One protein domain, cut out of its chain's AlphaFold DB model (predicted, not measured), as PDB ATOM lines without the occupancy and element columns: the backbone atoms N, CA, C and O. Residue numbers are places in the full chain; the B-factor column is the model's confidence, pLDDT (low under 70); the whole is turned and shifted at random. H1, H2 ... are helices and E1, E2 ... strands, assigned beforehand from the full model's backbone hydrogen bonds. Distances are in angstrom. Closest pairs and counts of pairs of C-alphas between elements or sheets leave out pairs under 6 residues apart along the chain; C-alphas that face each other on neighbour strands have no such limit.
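AT A GLANCE: This is residues 7 to 89 of the 116 residues of an uncharacterized protein of Akkermansiaceae bacterium (UniProt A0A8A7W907). This is a long, narrow, twisted ribbon: four strands side by side in one sheet, E1, E4, E3, E2, running lengthwise, with loops at both ends. The small helix H1 sits in the turn between E2 and E3 past one end of the sheet, while the unnamed residues 21 to 36 and 67 to 75 form the loops at the other end. The printed part has 83 residues, with one named helix and four named strands in the order E1, E2, H1, E3, E4; the sheet is antiparallel throughout, and the class is mostly strand. The whole is extended, a rod with a radius of gyration of the C-alphas of 18.3 A and spans of 61 by 19 by 16 A.

IN THESE COORDINATES: E1, residues 7 to 20, begins with C-alpha 7 at (30.435, -38.864, 47.455), bends by 63 degrees at residue 10 and measures 36.4 A from first to last C-alpha. E2, residues 37 to 46, measures 29.0 A. H1, residues 51 to 54, measures 5.1 A, with C-alpha 51 at (22.849, -35.821, 59.924). E3, residues 56 to 66, measures 32.8 A. E4, residues 76 to 88, measures 37.7 A and ends with C-alpha 88 at (28.396, -39.856, 53.482).

HOW THE PARTS SIT: In the sheet, E1 and E2 are the edge strands, and they are apart. E1 and E4 are antiparallel, at 170 degrees between their directions; C-alphas 11 and 84 face each other at 3.9 A, and N 14 and O 81 are within hydrogen-bond range at 2.8 A. E4 and E3 form a hairpin and are antiparallel at 171 degrees; C-alphas 79 and 65 face each other at 4.2 A, and N 62 and O 82 are 2.9 A apart, within hydrogen-bond range. E3 and E2 are antiparallel at 163 degrees; C-alphas 58 and 45 face each other at 4.2 A, and N 40 and O 63 are within hydrogen-bond range at 2.8 A. H1 is not on the sheet, but only just, with 4 pairs of C-alphas within 10 A. H1 is apart from E1 and from E4. H1 is too short for an O i to N i+4 pair, and its one O i to N i+3 pair is not within hydrogen-bond range.

THE WHOLE: The two C-alphas farthest apart are those of Lys 27 and Glu 53, at 61.3 A, while the first and last printed C-alphas, of Gln 7 and Leu 89, are 8.1 A apart. The link from E1 to E2, 16 residues, is long; that from E3 to E4, 9 residues, is short, and those from E2 to H1 and from H1 to E3 are tight. The printed part has no cut. Its mean pLDDT is 90.5, and no printed residue is under 70.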
ATOM      1  N   GLN A   7      30.380 -39.713  48.640       86.88
ATOM      2  CA  GLN A   7      30.435 -38.864  47.455       86.88
ATOM      3  C   GLN A   7      31.366 -37.680  47.698       86.88
ATOM      4  O   GLN A   7      31.256 -36.994  48.709       86.88
ATOM      5  N   LEU A   8      32.278 -37.434  46.756       90.56
ATOM      6  CA  LEU A   8      33.007 -36.173  46.693       90.56
ATOM      7  C   LEU A   8      32.056 -35.121  46.118       90.56
ATOM      8  O   LEU A   8      31.609 -35.258  44.980       90.56
ATOM      9  N   MET A   9      31.724 -34.123  46.926       91.38
ATOM     10  CA  MET A   9      30.778 -33.067  46.574       91.38
ATOM     11  C   MET A   9      31.472 -31.924  45.845       91.38
ATOM     12  O   MET A   9      30.951 -31.419  44.856       91.38
ATOM     13  N   ASP A  10      32.649 -31.542  46.333       94.12
ATOM     14  CA  ASP A  10      33.464 -30.483  45.756       94.12
ATOM     15  C   ASP A  10      34.936 -30.697  46.118       94.12
ATOM     16  O   ASP A  10      35.245 -31.383  47.101       94.12
ATOM     17  N   TYR A  11      35.838 -30.119  45.332       96.50
ATOM     18  CA  TYR A  11      37.261 -30.070  45.633       96.50
ATOM     19  C   TYR A  11      37.936 -28.881  44.958       96.50
ATOM     20  O   TYR A  11      37.579 -28.462  43.859       96.50
ATOM     21  N   TRP A  12      38.973 -28.368  45.606       97.00
ATOM     22  CA  TRP A  12      39.758 -27.260  45.089       97.00
ATOM     23  C   TRP A  12      41.203 -27.335  45.577       97.00
ATOM     24  O   TRP A  12      41.531 -27.994  46.567       97.00
ATOM     25  N   ALA A  13      42.086 -26.657  44.847       94.50
ATOM     26  CA  ALA A  13      43.461 -26.457  45.269       94.50
ATOM     27  C   ALA A  13      43.567 -25.165  46.079       94.50
ATOM     28  O   ALA A  13      43.231 -24.089  45.589       94.50
ATOM     29  N   ASN A  14      44.058 -25.276  47.310       94.38
ATOM     30  CA  ASN A  14      44.376 -24.126  48.152       94.38
ATOM     31  C   ASN A  14      45.688 -23.480  47.714       94.38
ATOM     32  O   ASN A  14      45.825 -22.259  47.730       94.38
ATOM     33  N   SER A  15      46.663 -24.307  47.339       95.88
ATOM     34  CA  SER A  15      47.953 -23.849  46.843       95.88
ATOM     35  C   SER A  15      48.570 -24.870  45.897       95.88
ATOM     36  O   SER A  15      48.427 -26.083  46.065       95.88
ATOM     37  N   ILE A  16      49.271 -24.351  44.893       95.94
ATOM     38  CA  ILE A  16      50.149 -25.109  44.009       95.94
ATOM     39  C   ILE A  16      51.431 -24.292  43.903       95.94
ATOM     40  O   ILE A  16      51.396 -23.129  43.496       95.94
ATOM     41  N   ARG A  17      52.550 -24.886  44.300       94.94
ATOM     42  CA  ARG A  17      53.886 -24.305  44.206       94.94
ATOM     43  C   ARG A  17      54.758 -25.241  43.394       94.94
ATOM     44  O   ARG A  17      54.728 -26.451  43.602       94.94
ATOM     45  N   MET A  18      55.533 -24.667  42.488       94.44
ATOM     46  CA  MET A  18      56.548 -25.380  41.733       94.44
ATOM     47  C   MET A  18      57.767 -24.480  41.619       94.44
ATOM     48  O   MET A  18      57.635 -23.302  41.282       94.44
ATOM     49  N   GLU A  19      58.935 -25.025  41.920       92.88
ATOM     50  CA  GLU A  19      60.194 -24.287  41.944       92.88
ATOM     51  C   GLU A  19      61.226 -25.050  41.127       92.88
ATOM     52  O   GLU A  19      61.359 -26.262  41.273       92.88
ATOM     53  N   ALA A  20      61.933 -24.343  40.247       93.12
ATOM     54  CA  ALA A  20      63.075 -24.902  39.539       93.12
ATOM     55  C   ALA A  20      64.274 -24.982  40.480       93.12
ATOM     56  O   ALA A  20      64.556 -24.024  41.203       93.12
ATOM     57  N   CYS A  21      64.986 -26.102  40.440       92.94
ATOM     58  CA  CYS A  21      66.192 -26.277  41.230       92.94
ATOM     59  C   CYS A  21      67.395 -25.695  40.477       92.94
ATOM     60  O   CYS A  21      67.678 -26.134  39.360       92.94
ATOM     61  N   PRO A  22      68.092 -24.695  41.046       92.19
ATOM     62  CA  PRO A  22      69.146 -23.968  40.338       92.19
ATOM     63  C   PRO A  22      70.375 -24.836  40.043       92.19
ATOM     64  O   PRO A  22      71.046 -24.612  39.040       92.19
ATOM     65  N   ASP A  23      70.628 -25.839  40.883       91.69
ATOM     66  CA  ASP A  23      71.807 -26.706  40.805       91.69
ATOM     67  C   ASP A  23      71.570 -27.978  39.973       91.69
ATOM     68  O   ASP A  23      72.394 -28.891  39.975       91.69
ATOM     69  N   TYR A  24      70.446 -28.054  39.252       93.00
ATOM     70  CA  TYR A  24      70.136 -29.190  38.392       93.00
ATOM     71  C   TYR A  24      71.143 -29.322  37.238       93.00
ATOM     72  O   TYR A  24      71.287 -28.416  36.411       93.00
ATOM     73  N   ASP A  25      71.777 -30.490  37.130       93.62
ATOM     74  CA  ASP A  25      72.639 -30.858  36.010       93.62
ATOM     75  C   ASP A  25      71.929 -31.871  35.093       93.62
ATOM     76  O   ASP A  25      71.777 -33.043  35.463       93.62
ATOM     77  N   PRO A  26      71.552 -31.482  33.857       92.44
ATOM     78  CA  PRO A  26      70.925 -32.388  32.897       92.44
ATOM     79  C   PRO A  26      71.860 -33.494  32.388       92.44
ATOM     80  O   PRO A  26      71.401 -34.406  31.698       92.44
ATOM     81  N   LYS A  27      73.170 -33.411  32.659       95.00
ATOM     82  CA  LYS A  27      74.144 -34.452  32.297       95.00
ATOM     83  C   LYS A  27      74.309 -35.513  33.384       95.00
ATOM     84  O   LYS A  27      74.864 -36.571  33.093       95.00
ATOM     85  N   SER A  28      73.852 -35.234  34.603       92.19
ATOM     86  CA  SER A  28      73.846 -36.183  35.712       92.19
ATOM     87  C   SER A  28      72.513 -36.937  35.777       92.19
ATOM     88  O   SER A  28      71.501 -36.509  35.216       92.19
ATOM     89  N   ASN A  29      72.499 -38.086  36.454       90.06
ATOM     90  CA  ASN A  29      71.273 -38.861  36.636       90.06
ATOM     91  C   ASN A  29      70.284 -38.090  37.511       90.06
ATOM     92  O   ASN A  29      70.673 -37.410  38.456       90.06
ATOM     93  N   THR A  30      68.995 -38.201  37.194       88.38
ATOM     94  CA  THR A  30      67.941 -37.621  38.027       88.38
ATOM     95  C   THR A  30      67.674 -38.513  39.231       88.38
ATOM     96  O   THR A  30      67.356 -39.692  39.076       88.38
ATOM     97  N   GLU A  31      67.762 -37.935  40.420       83.88
ATOM     98  CA  GLU A  31      67.616 -38.641  41.696       83.88
ATOM     99  C   GLU A  31      66.208 -38.415  42.258       83.88
ATOM    100  O   GLU A  31      65.997 -37.752  43.271       83.88
ATOM    101  N   LEU A  32      65.210 -38.931  41.540       80.56
ATOM    102  CA  LEU A  32      63.820 -38.923  41.992       80.56
ATOM    103  C   LEU A  32      63.586 -40.092  42.951       80.56
ATOM    104  O   LEU A  32      63.356 -41.221  42.519       80.56
ATOM    105  N   ASP A  33      63.624 -39.799  44.247       82.44
ATOM    106  CA  ASP A  33      63.266 -40.740  45.304       82.44
ATOM    107  C   ASP A  33      61.871 -40.418  45.869       82.44
ATOM    108  O   ASP A  33      61.548 -39.267  46.170       82.44
ATOM    109  N   LEU A  34      61.025 -41.443  46.003       81.69
ATOM    110  CA  LEU A  34      59.692 -41.316  46.596       81.69
ATOM    111  C   LEU A  34      59.759 -41.022  48.096       81.69
ATOM    112  O   LEU A  34      58.812 -40.446  48.632       81.69
ATOM    113  N   GLU A  35      60.860 -41.368  48.766       84.31
ATOM    114  CA  GLU A  35      61.096 -40.999  50.166       84.31
ATOM    115  C   GLU A  35      61.222 -39.478  50.350       84.31
ATOM    116  O   GLU A  35      60.980 -38.959  51.440       84.31
ATOM    117  N   LEU A  36      61.501 -38.740  49.267       85.94
ATOM    118  CA  LEU A  36      61.501 -37.277  49.247       85.94
ATOM    119  C   LEU A  36      60.098 -36.683  49.075       85.94
ATOM    120  O   LEU A  36      59.970 -35.473  48.935       85.94
ATOM    121  N   ILE A  37      59.036 -37.490  49.046       90.81
ATOM    122  CA  ILE A  37      57.660 -37.001  48.938       90.81
ATOM    123  C   ILE A  37      56.952 -37.199  50.277       90.81
ATOM    124  O   ILE A  37      56.679 -38.316  50.714       90.81
ATOM    125  N   SER A  38      56.588 -36.092  50.919       92.75
ATOM    126  CA  SER A  38      55.755 -36.079  52.115       92.75
ATOM    127  C   SER A  38      54.286 -35.943  51.736       92.75
ATOM    128  O   SER A  38      53.897 -35.024  51.017       92.75
ATOM    129  N   VAL A  39      53.450 -36.837  52.269       94.31
ATOM    130  CA  VAL A  39      51.991 -36.755  52.150       94.31
ATOM    131  C   VAL A  39      51.392 -36.581  53.539       94.31
ATOM    132  O   VAL A  39      51.551 -37.434  54.412       94.31
ATOM    133  N   LYS A  40      50.676 -35.479  53.743       95.81
ATOM    134  CA  LYS A  40      49.933 -35.176  54.972       95.81
ATOM    135  C   LYS A  40      48.456 -35.057  54.641       95.81
ATOM    136  O   LYS A  40      48.094 -34.582  53.569       95.81
ATOM    137  N   HIS A  41      47.600 -35.456  55.569       95.44
ATOM    138  CA  HIS A  41      46.159 -35.305  55.419       95.44
ATOM    139  C   HIS A  41      45.536 -34.739  56.691       95.44
ATOM    140  O   HIS A  41      46.101 -34.841  57.781       95.44
ATOM    141  N   SER A  42      44.359 -34.144  56.546       94.75
ATOM    142  CA  SER A  42      43.521 -33.706  57.657       94.75
ATOM    143  C   SER A  42      42.063 -34.022  57.360       94.75
ATOM    144  O   SER A  42      41.646 -34.072  56.204       94.75
ATOM    145  N   VAL A  43      41.280 -34.265  58.406       95.44
ATOM    146  CA  VAL A  43      39.845 -34.525  58.286       95.44
ATOM    147  C   VAL A  43      39.134 -33.718  59.359       95.44
ATOM    148  O   VAL A  43      39.488 -33.792  60.535       95.44
ATOM    149  N   LYS A  44      38.135 -32.939  58.952       95.38
ATOM    150  CA  LYS A  44      37.279 -32.167  59.851       95.38
ATOM    151  C   LYS A  44      35.825 -32.411  59.477       95.38
ATOM    152  O   LYS A  44      35.438 -32.174  58.341       95.38
ATOM    153  N   GLN A  45      35.014 -32.853  60.428       93.81
ATOM    154  CA  GLN A  45      33.571 -32.939  60.218       93.81
ATOM    155  C   GLN A  45      32.968 -31.532  60.100       93.81
ATOM    156  O   GLN A  45      33.367 -30.617  60.825       93.81
ATOM    157  N   LEU A  46      32.043 -31.362  59.159       92.44
ATOM    158  CA  LEU A  46      31.287 -30.132  58.956       92.44
ATOM    159  C   LEU A  46      29.919 -30.251  59.629       92.44
ATOM    160  O   LEU A  46      29.308 -31.322  59.632       92.44
ATOM    161  N   ASP A  47      29.429 -29.138  60.168       89.44
ATOM    162  CA  ASP A  47      28.091 -29.082  60.743       89.44
ATOM    163  C   ASP A  47      27.065 -29.298  59.630       89.44
ATOM    164  O   ASP A  47      27.007 -28.544  58.658       89.44
ATOM    165  N   THR A  48      26.283 -30.368  59.757       80.62
ATOM    166  CA  THR A  48      25.249 -30.732  58.785       80.62
ATOM    167  C   THR A  48      23.895 -30.685  59.500       80.62
ATOM    168  O   THR A  48      23.775 -31.299  60.564       80.62
ATOM    169  N   PRO A  49      22.889 -29.944  58.993       74.38
ATOM    170  CA  PRO A  49      21.550 -29.957  59.575       74.38
ATOM    171  C   PRO A  49      20.976 -31.370  59.482       74.38
ATOM    172  O   PRO A  49      20.956 -31.928  58.393       74.38
ATOM    173  N   ASP A  50      20.542 -31.935  60.608       80.75
ATOM    174  CA  ASP A  50      20.014 -33.305  60.721       80.75
ATOM    175  C   ASP A  50      20.845 -34.380  59.971       80.75
ATOM    176  O   ASP A  50      20.499 -34.797  58.860       80.75
ATOM    177  N   PRO A  51      21.967 -34.840  60.558       78.50
ATOM    178  CA  PRO A  51      22.849 -35.821  59.924       78.50
ATOM    179  C   PRO A  51      22.195 -37.180  59.638       78.50
ATOM    180  O   PRO A  51      22.672 -37.915  58.771       78.50
ATOM    181  N   GLU A  52      21.126 -37.539  60.356       78.12
ATOM    182  CA  GLU A  52      20.426 -38.815  60.166       78.12
ATOM    183  C   GLU A  52      19.558 -38.810  58.902       78.12
ATOM    184  O   GLU A  52      19.393 -39.854  58.267       78.12
ATOM    185  N   GLU A  53      19.059 -37.640  58.500       80.62
ATOM    186  CA  GLU A  53      18.280 -37.459  57.273       80.62
ATOM    187  C   GLU A  53      19.157 -37.041  56.081       80.62
ATOM    188  O   GLU A  53      19.003 -37.566  54.975       80.62
ATOM    189  N   ASN A  54      20.115 -36.138  56.306       82.25
ATOM    190  CA  ASN A  54      20.887 -35.495  55.234       82.25
ATOM    191  C   ASN A  54      22.282 -36.094  55.018       82.25
ATOM    192  O   ASN A  54      22.935 -35.805  54.011       82.25
ATOM    193  N   GLY A  55      22.730 -36.954  55.930       86.44
ATOM    194  CA  GLY A  55      24.076 -37.506  55.919       86.44
ATOM    195  C   GLY A  55      25.093 -36.595  56.596       86.44
ATOM    196  O   GLY A  55      24.799 -35.478  57.019       86.44
ATOM    197  N   THR A  56      26.323 -37.086  56.699       90.62
ATOM    198  CA  THR A  56      27.416 -36.383  57.378       90.62
ATOM    199  C   THR A  56      28.411 -35.866  56.352       90.62
ATOM    200  O   THR A  56      28.840 -36.612  55.469       90.62
ATOM    201  N   SER A  57      28.800 -34.597  56.473       92.06
ATOM    202  CA  SER A  57      29.825 -33.988  55.620       92.06
ATOM    203  C   SER A  57      31.174 -33.871  56.332       92.06
ATOM    204  O   SER A  57      31.241 -33.531  57.515       92.06
ATOM    205  N   TRP A  58      32.268 -34.076  55.601       94.38
ATOM    206  CA  TRP A  58      33.638 -33.842  56.066       94.38
ATOM    207  C   TRP A  58      34.410 -32.987  55.073       94.38
ATOM    208  O   TRP A  58      34.344 -33.203  53.867       94.38
ATOM    209  N   LEU A  59      35.204 -32.063  55.598       95.38
ATOM    210  CA  LEU A  59      36.286 -31.416  54.880       95.38
ATOM    211  C   LEU A  59      37.542 -32.278  55.022       95.38
ATOM    212  O   LEU A  59      38.059 -32.466  56.126       95.38
ATOM    213  N   VAL A  60      38.029 -32.794  53.902       96.56
ATOM    214  CA  VAL A  60      39.265 -33.569  53.804       96.56
ATOM    215  C   VAL A  60      40.335 -32.682  53.181       96.56
ATOM    216  O   VAL A  60      40.138 -32.143  52.095       96.56
ATOM    217  N   GLY A  61      41.458 -32.514  53.870       96.88
ATOM    218  CA  GLY A  61      42.645 -31.834  53.366       96.88
ATOM    219  C   GLY A  61      43.731 -32.831  52.983       96.88
ATOM    220  O   GLY A  61      43.942 -33.820  53.686       96.88
ATOM    221  N   LEU A  62      44.442 -32.552  51.895       97.81
ATOM    222  CA  LEU A  62      45.601 -33.311  51.434       97.81
ATOM    223  C   LEU A  62      46.727 -32.335  51.091       97.81
ATOM    224  O   LEU A  62      46.522 -31.416  50.305       97.81
ATOM    225  N   SER A  63      47.913 -32.551  51.644       96.94
ATOM    226  CA  SER A  63      49.125 -31.815  51.291       96.94
ATOM    227  C   SER A  63      50.179 -32.794  50.802       96.94
ATOM    228  O   SER A  63      50.505 -33.749  51.506       96.94
ATOM    229  N   ILE A  64      50.693 -32.559  49.600       96.00
ATOM    230  CA  ILE A  64      51.763 -33.337  48.977       96.00
ATOM    231  C   ILE A  64      52.923 -32.382  48.747       96.00
ATOM    232  O   ILE A  64      52.764 -31.390  48.038       96.00
ATOM    233  N   GLU A  65      54.071 -32.662  49.345       94.94
ATOM    234  CA  GLU A  65      55.253 -31.806  49.268       94.94
ATOM    235  C   GLU A  65      56.470 -32.658  48.938       94.94
ATOM    236  O   GLU A  65      56.722 -33.658  49.607       94.94
ATOM    237  N   GLN A  66      57.223 -32.264  47.917       92.00
ATOM    238  CA  GLN A  66      58.542 -32.820  47.659       92.00
ATOM    239  C   GLN A  66      59.587 -32.047  48.475       92.00
ATOM    240  O   GLN A  66      59.517 -30.818  48.568       92.00
ATOM    241  N   THR A  67      60.544 -32.756  49.070       84.06
ATOM    242  CA  THR A  67      61.669 -32.188  49.823       84.06
ATOM    243  C   THR A  67      62.420 -31.144  48.975       84.06
ATOM    244  O   THR A  67      62.485 -31.308  47.755       84.06
ATOM    245  N   PRO A  68      62.966 -30.063  49.578       79.06
ATOM    246  CA  PRO A  68      63.668 -29.000  48.850       79.06
ATOM    247  C   PRO A  68      64.834 -29.484  47.972       79.06
ATOM    248  O   PRO A  68      65.389 -30.556  48.194       79.06
ATOM    249  N   CYS A  69      65.223 -28.653  46.998       78.31
ATOM    250  CA  CYS A  69      66.218 -28.939  45.950       78.31
ATOM    251  C   CYS A  69      67.592 -29.421  46.449       78.31
ATOM    252  O   CYS A  69      68.358 -30.006  45.691       78.31
ATOM    253  N   ASP A  70      67.895 -29.189  47.718       75.81
ATOM    254  CA  ASP A  70      69.179 -29.434  48.365       75.81
ATOM    255  C   ASP A  70      69.499 -30.937  48.527       75.81
ATOM    256  O   ASP A  70      70.609 -31.294  48.923       75.81
ATOM    257  N   THR A  71      68.532 -31.827  48.269       74.81
ATOM    258  CA  THR A  71      68.635 -33.264  48.578       74.81
ATOM    259  C   THR A  71      68.919 -34.183  47.387       74.81
ATOM    260  O   THR A  71      68.998 -35.391  47.594       74.81
ATOM    261  N   GLY A  72      69.073 -33.669  46.161       81.50
ATOM    262  CA  GLY A  72      69.425 -34.503  45.000       81.50
ATOM    263  C   GLY A  72      69.388 -33.767  43.660       81.50
ATOM    264  O   GLY A  72      68.897 -32.642  43.568       81.50
ATOM    265  N   ASN A  73      69.886 -34.409  42.597       90.44
ATOM    266  CA  ASN A  73      69.838 -33.839  41.243       90.44
ATOM    267  C   ASN A  73      68.425 -33.947  40.637       90.44
ATOM    268  O   ASN A  73      68.138 -34.836  39.830       90.44
ATOM    269  N   ILE A  74      67.527 -33.050  41.038       91.38
ATOM    270  CA  ILE A  74      66.156 -32.954  40.524       91.38
ATOM    271  C   ILE A  74      65.937 -31.606  39.830       91.38
ATOM    272  O   ILE A  74      66.488 -30.604  40.267       91.38
ATOM    273  N   PRO A  75      65.142 -31.547  38.750       91.88
ATOM    274  CA  PRO A  75      64.948 -30.305  38.002       91.88
ATOM    275  C   PRO A  75      63.966 -29.342  38.678       91.88
ATOM    276  O   PRO A  75      64.070 -28.126  38.511       91.88
ATOM    277  N   TYR A  76      63.009 -29.882  39.437       92.06
ATOM    278  CA  TYR A  76      61.959 -29.121  40.098       92.06
ATOM    279  C   TYR A  76      61.575 -29.763  41.426       92.06
ATOM    280  O   TYR A  76      61.645 -30.984  41.572       92.06
ATOM    281  N   THR A  77      61.080 -28.938  42.341       93.69
ATOM    282  CA  THR A  77      60.301 -29.371  43.504       93.69
ATOM    283  C   THR A  77      58.879 -28.850  43.384       93.69
ATOM    284  O   THR A  77      58.609 -27.866  42.683       93.69
ATOM    285  N   PHE A  78      57.947 -29.515  44.059       93.94
ATOM    286  CA  PHE A  78      56.553 -29.103  44.073       93.94
ATOM    287  C   PHE A  78      55.930 -29.247  45.457       93.94
ATOM    288  O   PHE A  78      56.307 -30.103  46.257       93.94
ATOM    289  N   ALA A  79      54.927 -28.416  45.711       95.75
ATOM    290  CA  ALA A  79      54.041 -28.527  46.854       95.75
ATOM    291  C   ALA A  79      52.606 -28.256  46.404       95.75
ATOM    292  O   ALA A  79      52.331 -27.268  45.722       95.75
ATOM    293  N   VAL A  80      51.684 -29.134  46.776       97.25
ATOM    294  CA  VAL A  80      50.266 -29.034  46.435       97.25
ATOM    295  C   VAL A  80      49.448 -29.216  47.703       97.25
ATOM    296  O   VAL A  80      49.626 -30.200  48.417       97.25
ATOM    297  N   SER A  81      48.522 -28.295  47.960       97.50
ATOM    298  CA  SER A  81      47.516 -28.431  49.011       97.50
ATOM    299  C   SER A  81      46.123 -28.436  48.391       97.50
ATOM    300  O   SER A  81      45.726 -27.484  47.719       97.50
ATOM    301  N   LEU A  82      45.389 -29.521  48.612       97.50
ATOM    302  CA  LEU A  82      44.030 -29.751  48.139       97.50
ATOM    303  C   LEU A  82      43.078 -29.828  49.327       97.50
ATOM    304  O   LEU A  82      43.425 -30.336  50.397       97.50
ATOM    305  N   GLN A  83      41.853 -29.384  49.105       97.50
ATOM    306  CA  GLN A  83      40.735 -29.631  49.997       97.50
ATOM    307  C   GLN A  83      39.563 -30.185  49.203       97.50
ATOM    308  O   GLN A  83      39.400 -29.888  48.022       97.50
ATOM    309  N   GLY A  84      38.752 -31.006  49.855       96.38
ATOM    310  CA  GLY A  84      37.517 -31.509  49.283       96.38
ATOM    311  C   GLY A  84      36.465 -31.752  50.344       96.38
ATOM    312  O   GLY A  84      36.780 -32.065  51.493       96.38
ATOM    313  N   VAL A  85      35.208 -31.600  49.949       94.62
ATOM    314  CA  VAL A  85      34.057 -31.912  50.791       94.62
ATOM    315  C   VAL A  85      33.533 -33.281  50.398       94.62
ATOM    316  O   VAL A  85      33.152 -33.506  49.251       94.62
ATOM    317  N   VAL A  86      33.513 -34.200  51.355       93.38
ATOM    318  CA  VAL A  86      32.992 -35.555  51.187       93.38
ATOM    319  C   VAL A  86      31.704 -35.682  51.984       93.38
ATOM    320  O   VAL A  86      31.683 -35.361  53.168       93.38
ATOM    321  N   LEU A  87      30.647 -36.174  51.347       90.44
ATOM    322  CA  LEU A  87      29.369 -36.499  51.972       90.44
ATOM    323  C   LEU A  87      29.248 -38.016  52.114       90.44
ATOM    324  O   LEU A  87      29.418 -38.739  51.128       90.44
ATOM    325  N   ALA A  88      28.916 -38.503  53.310       88.31
ATOM    326  CA  ALA A  88      28.396 -39.856  53.482       88.31
ATOM    327  C   ALA A  88      26.893 -39.790  53.679       88.31
ATOM    328  O   ALA A  88      26.404 -39.129  54.594       88.31
ATOM    329  N   LEU A  89      26.175 -40.510  52.827       83.62
ATOM    330  CA  LEU A  89      24.725 -40.577  52.894       83.62
ATOM    331  C   LEU A  89      24.273 -41.414  54.099       83.62
ATOM    332  O   LEU A  89      24.957 -42.380  54.469       83.62
TER     333      LEU A  89